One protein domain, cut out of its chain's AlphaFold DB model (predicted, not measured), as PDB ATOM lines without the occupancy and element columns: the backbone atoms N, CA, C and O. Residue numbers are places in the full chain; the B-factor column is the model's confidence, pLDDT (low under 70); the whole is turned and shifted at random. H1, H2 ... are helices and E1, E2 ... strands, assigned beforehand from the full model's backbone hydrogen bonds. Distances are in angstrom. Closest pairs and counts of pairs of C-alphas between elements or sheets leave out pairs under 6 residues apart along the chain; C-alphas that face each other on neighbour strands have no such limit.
ATOM      1  N   LYS A  28      50.163   2.131  25.101       93.50
ATOM      2  CA  LYS A  28      50.347   3.142  26.163       93.50
ATOM      3  C   LYS A  28      49.143   4.086  26.275       93.50
ATOM      4  O   LYS A  28      48.707   4.385  27.379       93.50
ATOM      5  N   HIS A  29      48.582   4.474  25.132       95.00
ATOM      6  CA  HIS A  29      47.390   5.310  25.051       95.00
ATOM      7  C   HIS A  29      46.167   4.645  25.705       95.00
ATOM      8  O   HIS A  29      45.497   5.261  26.529       95.00
ATOM      9  N   HIS A  30      45.908   3.362  25.417       93.19
ATOM     10  CA  HIS A  30      44.808   2.635  26.064       93.19
ATOM     11  C   HIS A  30      44.998   2.527  27.580       93.19
ATOM     12  O   HIS A  30      44.022   2.633  28.319       93.19
ATOM     13  N   CYS A  31      46.233   2.334  28.055       94.25
ATOM     14  CA  CYS A  31      46.518   2.319  29.490       94.25
ATOM     15  C   CYS A  31      46.211   3.670  30.146       94.25
ATOM     16  O   CYS A  31      45.591   3.695  31.204       94.25
ATOM     17  N   GLN A  32      46.610   4.777  29.516       96.88
ATOM     18  CA  GLN A  32      46.356   6.125  30.032       96.88
ATOM     19  C   GLN A  32      44.861   6.433  30.112       96.88
ATOM     20  O   GLN A  32      44.399   6.857  31.165       96.88
ATOM     21  N   LEU A  33      44.100   6.145  29.052       97.25
ATOM     22  CA  LEU A  33      42.652   6.369  29.047       97.25
ATOM     23  C   LEU A  33      41.931   5.539  30.113       97.25
ATOM     24  O   LEU A  33      41.073   6.054  30.820       97.25
ATOM     25  N   ARG A  34      42.300   4.260  30.265       95.44
ATOM     26  CA  ARG A  34      41.714   3.393  31.301       95.44
ATOM     27  C   ARG A  34      42.043   3.877  32.706       95.44
ATOM     28  O   ARG A  34      41.187   3.814  33.578       95.44
ATOM     29  N   LEU A  35      43.275   4.339  32.920       96.62
ATOM     30  CA  LEU A  35      43.697   4.879  34.205       96.62
ATOM     31  C   LEU A  35      42.936   6.167  34.522       96.62
ATOM     32  O   LEU A  35      42.398   6.284  35.612       96.62
ATOM     33  N   GLN A  36      42.857   7.096  33.569       97.75
ATOM     34  CA  GLN A  36      42.103   8.338  33.724       97.75
ATOM     35  C   GLN A  36      40.634   8.061  34.059       97.75
ATOM     36  O   GLN A  36      40.134   8.593  35.043       97.75
ATOM     37  N   TRP A  37      39.982   7.167  33.313       96.38
ATOM     38  CA  TRP A  37      38.598   6.782  33.582       96.38
ATOM     39  C   TRP A  37      38.431   6.210  34.998       96.38
ATOM     40  O   TRP A  37      37.530   6.614  35.725       96.38
ATOM     41  N   ALA A  38      39.344   5.331  35.433       96.50
ATOM     42  CA  ALA A  38      39.310   4.758  36.777       96.50
ATOM     43  C   ALA A  38      39.485   5.810  37.887       96.50
ATOM     44  O   ALA A  38      38.849   5.684  38.926       96.50
ATOM     45  N   TRP A  39      40.311   6.841  37.673       97.88
ATOM     46  CA  TRP A  39      40.443   7.961  38.612       97.88
ATOM     47  C   TRP A  39      39.185   8.827  38.655       97.88
ATOM     48  O   TRP A  39      38.724   9.173  39.735       97.88
ATOM     49  N   GLU A  40      38.611   9.154  37.497       96.81
ATOM     50  CA  GLU A  40      37.387   9.964  37.401       96.81
ATOM     51  C   GLU A  40      36.181   9.294  38.084       96.81
ATOM     52  O   GLU A  40      35.300   9.984  38.589       96.81
ATOM     53  N   HIS A  41      36.157   7.959  38.111       95.25
ATOM     54  CA  HIS A  41      35.045   7.152  38.623       95.25
ATOM     55  C   HIS A  41      35.390   6.446  39.948       95.25
ATOM     56  O   HIS A  41      34.664   5.554  40.385       95.25
ATOM     57  N   GLN A  42      36.507   6.811  40.589       95.88
ATOM     58  CA  GLN A  42      37.002   6.136  41.795       95.88
ATOM     59  C   GLN A  42      36.022   6.246  42.968       95.88
ATOM     60  O   GLN A  42      35.807   5.270  43.686       95.88
ATOM     61  N   ASP A  43      35.433   7.429  43.141       96.81
ATOM     62  CA  ASP A  43      34.575   7.762  44.279       96.81
ATOM     63  C   ASP A  43      33.079   7.682  43.933       96.81
ATOM     64  O   ASP A  43      32.239   8.203  44.668       96.81
ATOM     65  N   TRP A  44      32.732   7.029  42.818       96.06
ATOM     66  CA  TRP A  44      31.339   6.847  42.417       96.06
ATOM     67  C   TRP A  44      30.548   6.056  43.456       96.06
ATOM     68  O   TRP A  44      30.918   4.953  43.875       96.06
ATOM     69  N   THR A  45      29.404   6.617  43.823       95.88
ATOM     70  CA  THR A  45      28.425   6.016  44.722       95.88
ATOM     71  C   THR A  45      27.626   4.917  44.021       95.88
ATOM     72  O   THR A  45      27.517   4.862  42.796       95.88
ATOM     73  N   THR A  46      27.010   4.027  44.802       93.38
ATOM     74  CA  THR A  46      26.161   2.947  44.269       93.38
ATOM     75  C   THR A  46      25.034   3.467  43.372       93.38
ATOM     76  O   THR A  46      24.670   2.800  42.407       93.38
ATOM     77  N   ASP A  47      24.474   4.636  43.682       93.56
ATOM     78  CA  ASP A  47      23.391   5.224  42.891       93.56
ATOM     79  C   ASP A  47      23.898   5.806  41.564       93.56
ATOM     80  O   ASP A  47      23.180   5.757  40.568       93.56
ATOM     81  N   GLU A  48      25.147   6.277  41.511       93.00
ATOM     82  CA  GLU A  48      25.795   6.689  40.260       93.00
ATOM     83  C   GLU A  48      26.074   5.484  39.356       93.00
ATOM     84  O   GLU A  48      25.737   5.533  38.177       93.00
ATOM     85  N   TRP A  49      26.556   4.363  39.910       91.50
ATOM     86  CA  TRP A  49      26.756   3.121  39.145       91.50
ATOM     87  C   TRP A  49      25.469   2.565  38.523       91.50
ATOM     88  O   TRP A  49      25.517   2.005  37.431       91.50
ATOM     89  N   LYS A  50      24.331   2.711  39.215       91.62
ATOM     90  CA  LYS A  50      23.007   2.248  38.755       91.62
ATOM     91  C   LYS A  50      22.353   3.162  37.725       91.62
ATOM     92  O   LYS A  50      21.365   2.775  37.108       91.62
ATOM     93  N   ARG A  51      22.820   4.406  37.604       92.06
ATOM     94  CA  ARG A  51      22.256   5.352  36.638       92.06
ATOM     95  C   ARG A  51      22.653   4.995  35.207       92.06
ATOM     96  O   ARG A  51      21.956   5.388  34.275       92.06
ATOM     97  N   ASP A  52      23.761   4.284  35.051       88.00
ATOM     98  CA  ASP A  52      24.339   3.990  33.753       88.00
ATOM     99  C   ASP A  52      23.865   2.631  33.225       88.00
ATOM    100  O   ASP A  52      23.979   1.604  33.892       88.00
ATOM    101  N   ASP A  53      23.368   2.632  31.986       92.19
ATOM    102  CA  ASP A  53      22.992   1.422  31.261       92.19
ATOM    103  C   ASP A  53      24.227   0.758  30.636       92.19
ATOM    104  O   ASP A  53      24.917   1.321  29.775       92.19
ATOM    105  N   TRP A  54      24.477  -0.494  31.004       91.25
ATOM    106  CA  TRP A  54      25.586  -1.288  30.491       91.25
ATOM    107  C   TRP A  54      25.113  -2.164  29.344       91.25
ATOM    108  O   TRP A  54      24.225  -2.998  29.510       91.25
ATOM    109  N   SER A  55      25.741  -2.034  28.176       93.69
ATOM    110  CA  SER A  55      25.490  -2.922  27.039       93.69
ATOM    111  C   SER A  55      26.703  -3.792  26.737       93.69
ATOM    112  O   SER A  55      27.852  -3.361  26.835       93.69
ATOM    113  N   ASN A  56      26.458  -5.046  26.368       93.81
ATOM    114  CA  ASN A  56      27.516  -5.946  25.935       93.81
ATOM    115  C   ASN A  56      27.036  -6.867  24.814       93.81
ATOM    116  O   ASN A  56      25.860  -7.228  24.714       93.81
ATOM    117  N   LYS A  57      27.994  -7.284  23.989       94.19
ATOM    118  CA  LYS A  57      27.812  -8.271  22.938       94.19
ATOM    119  C   LYS A  57      28.655  -9.495  23.265       94.19
ATOM    120  O   LYS A  57      29.877  -9.458  23.141       94.19
ATOM    121  N   SER A  58      28.004 -10.589  23.637       89.44
ATOM    122  CA  SER A  58      28.689 -11.841  23.963       89.44
ATOM    123  C   SER A  58      28.388 -12.924  22.933       89.44
ATOM    124  O   SER A  58      27.280 -13.011  22.398       89.44
ATOM    125  N   ARG A  59      29.392 -13.755  22.646       86.81
ATOM    126  CA  ARG A  59      29.249 -14.945  21.806       86.81
ATOM    127  C   ARG A  59      29.172 -16.170  22.705       86.81
ATOM    128  O   ARG A  59      30.094 -16.432  23.467       86.81
ATOM    129  N   PHE A  60      28.109 -16.947  22.556       83.19
ATOM    130  CA  PHE A  60      27.937 -18.227  23.232       83.19
ATOM    131  C   PHE A  60      28.154 -19.348  22.223       83.19
ATOM    132  O   PHE A  60      27.500 -19.389  21.180       83.19
ATOM    133  N   LEU A  61      29.108 -20.228  22.503       83.56
ATOM    134  CA  LEU A  61      29.425 -21.361  21.641       83.56
ATOM    135  C   LEU A  61      28.563 -22.568  22.006       83.56
ATOM    136  O   LEU A  61      28.350 -22.845  23.182       83.56
ATOM    137  N   ILE A  62      28.076 -23.280  20.989       76.44
ATOM    138  CA  ILE A  62      27.186 -24.433  21.185       76.44
ATOM    139  C   ILE A  62      28.016 -25.711  21.370       76.44
ATOM    140  O   ILE A  62      27.744 -26.492  22.274       76.44
ATOM    141  N   HIS A  63      29.045 -25.926  20.542       64.94
ATOM    142  CA  HIS A  63      29.808 -27.186  20.534       64.94
ATOM    143  C   HIS A  63      31.297 -27.058  20.891       64.94
ATOM    144  O   HIS A  63      32.000 -28.064  20.918       64.94
ATOM    145  N   GLN A  64      31.816 -25.852  21.111       66.06
ATOM    146  CA  GLN A  64      33.243 -25.629  21.367       66.06
ATOM    147  C   GLN A  64      33.416 -24.812  22.644       66.06
ATOM    148  O   GLN A  64      32.709 -23.833  22.849       66.06
ATOM    149  N   VAL A  65      34.359 -25.206  23.495       62.22
ATOM    150  CA  VAL A  65      34.845 -24.348  24.580       62.22
ATOM    151  C   VAL A  65      36.015 -23.560  24.008       62.22
ATOM    152  O   VAL A  65      36.980 -24.162  23.538       62.22
ATOM    153  N   ASP A  66      35.942 -22.231  24.040       61.59
ATOM    154  CA  ASP A  66      37.085 -21.375  23.722       61.59
ATOM    155  C   ASP A  66      38.174 -21.613  24.776       61.59
ATOM    156  O   ASP A  66      38.160 -21.044  25.866       61.59
ATOM    157  N   GLY A  67      39.103 -22.525  24.493       62.31
ATOM    158  CA  GLY A  67      40.126 -22.879  25.464       62.31
ATOM    159  C   GLY A  67      41.032 -24.015  25.022       62.31
ATOM    160  O   GLY A  67      40.674 -24.878  24.223       62.31
ATOM    161  N   GLY A  94      27.738 -20.665  16.891       80.25
ATOM    162  CA  GLY A  94      27.718 -19.790  18.056       80.25
ATOM    163  C   GLY A  94      26.621 -18.760  17.912       80.25
ATOM    164  O   GLY A  94      26.402 -18.250  16.815       80.25
ATOM    165  N   ILE A  95      25.936 -18.479  19.012       87.31
ATOM    166  CA  ILE A  95      24.882 -17.474  19.067       87.31
ATOM    167  C   ILE A  95      25.515 -16.178  19.559       87.31
ATOM    168  O   ILE A  95      26.216 -16.159  20.572       87.31
ATOM    169  N   MET A  96      25.286 -15.095  18.825       92.81
ATOM    170  CA  MET A  96      25.685 -13.758  19.243       92.81
ATOM    171  C   MET A  96      24.501 -13.104  19.946       92.81
ATOM    172  O   MET A  96      23.454 -12.912  19.328       92.81
ATOM    173  N   LEU A  97      24.664 -12.760  21.217       92.62
ATOM    174  CA  LEU A  97      23.641 -12.082  22.002       92.62
ATOM    175  C   LEU A  97      24.085 -10.651  22.285       92.62
ATOM    176  O   LEU A  97      25.232 -10.406  22.664       92.62
ATOM    177  N   TRP A  98      23.156  -9.725  22.095       95.88
ATOM    178  CA  TRP A  98      23.257  -8.358  22.580       95.88
ATOM    179  C   TRP A  98      22.322  -8.216  23.769       95.88
ATOM    180  O   TRP A  98      21.165  -8.629  23.693       95.88
ATOM    181  N   GLY A  99      22.829  -7.648  24.852       94.12
ATOM    182  CA  GLY A  99      22.046  -7.366  26.045       94.12
ATOM    183  C   GLY A  99      22.404  -6.004  26.608       94.12
ATOM    184  O   GLY A  99      23.519  -5.518  26.401       94.12
ATOM    185  N   MET A 100      21.447  -5.415  27.314       94.31
ATOM    186  CA  MET A 100      21.616  -4.192  28.084       94.31
ATOM    187  C   MET A 100      21.020  -4.408  29.473       94.31
ATOM    188  O   MET A 100      19.993  -5.082  29.587       94.31
ATOM    189  N   PHE A 101      21.673  -3.892  30.510       88.38
ATOM    190  CA  PHE A 101      21.206  -3.969  31.891       88.38
ATOM    191  C   PHE A 101      21.547  -2.683  32.651       88.38
ATOM    192  O   PHE A 101      22.554  -2.045  32.353       88.38
ATOM    193  N   SER A 102      20.705  -2.352  33.627       85.75
ATOM    194  CA  SER A 102      20.805  -1.200  34.533       85.75
ATOM    195  C   SER A 102      20.955  -1.671  35.975       85.75
ATOM    196  O   SER A 102      20.147  -2.561  36.345       85.75
TER     197      SER A 102
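Overview. This is residues 28 to 67 and 94 to 102 of the 102 residues of an uncharacterized protein of Araneus ventricosus (UniProt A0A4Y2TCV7). The model is a flat, open arch: a long ribbon of two antiparallel strands, E1 and E2, makes one leg, the helix H1 makes the other leg and sticks out free, and the short helix H2 sits at the turn between them, near the end of the ribbon where E1 begins. Beyond the opposite end of the ribbon, residues 62 to 67 trail off as a loop to the cut. The printed part has 49 residues with two named helices and two named strands, in the order H1, H2, E1, E2 along the chain; the sheet's order is E1 - E2, and the class is mixed, helices and strands. The whole is extended, with a radius of gyration of the C-alphas of 15.9 A and spans of 42 by 31 by 14 A.

Arrangement. Start at the sheet, where E1, residues 54 to 61, and E2, residues 94 to 101, are antiparallel neighbours with an angle of 161 degrees between their directions. Look at C-alphas 55 and 100, which face each other at 4.2 A, and at C-alphas 61 and 94, which face each other at 4.3 A. Along this pair you find N 54 and O 101 at 2.8 A and N 95 and O 60 at 2.8 A, both within hydrogen-bond range. Going back from E1, a tight link of 2 residues leads to H2, residues 46 to 51, which is apart from E2. A further tight link of 5 residues leads back to H1, residues 28 to 40, which is apart from H2, E1 and E2. In H1 and H2 every O i to N i+4 pair is within hydrogen-bond range.

Along the chain. Find C-alpha 54 at (25.586, -1.288, 30.491); from there E1 runs 22.3 A to C-alpha 61 at (29.425, -21.361, 21.641). E2 returns over 22.0 A from Gly 94 to Phe 101, whose C-alpha is at (21.206, -3.969, 31.891). Then look for C-alpha 28 at (50.347, 3.142, 26.163), where H1 begins; it runs 18.5 A to Glu 40. H2 goes from Thr 46 to Arg 51, 8.9 A.

Size, cuts and confidence. The two C-alphas farthest apart are those of Asp 43 and His 63, at 42.5 A. Residues 28 to 40, which belong to H1, stand free, and so do residues 42 to 48, of which 46 to 48 belong to H2. Residues 68 to 93 are not printed, and C-alphas 67 and 94 are 14.8 A apart across this cut, which lies in the link from E1 to E2. The mean pLDDT of the printed part is 89.5; look at residues 63 to 67 for the values under 70.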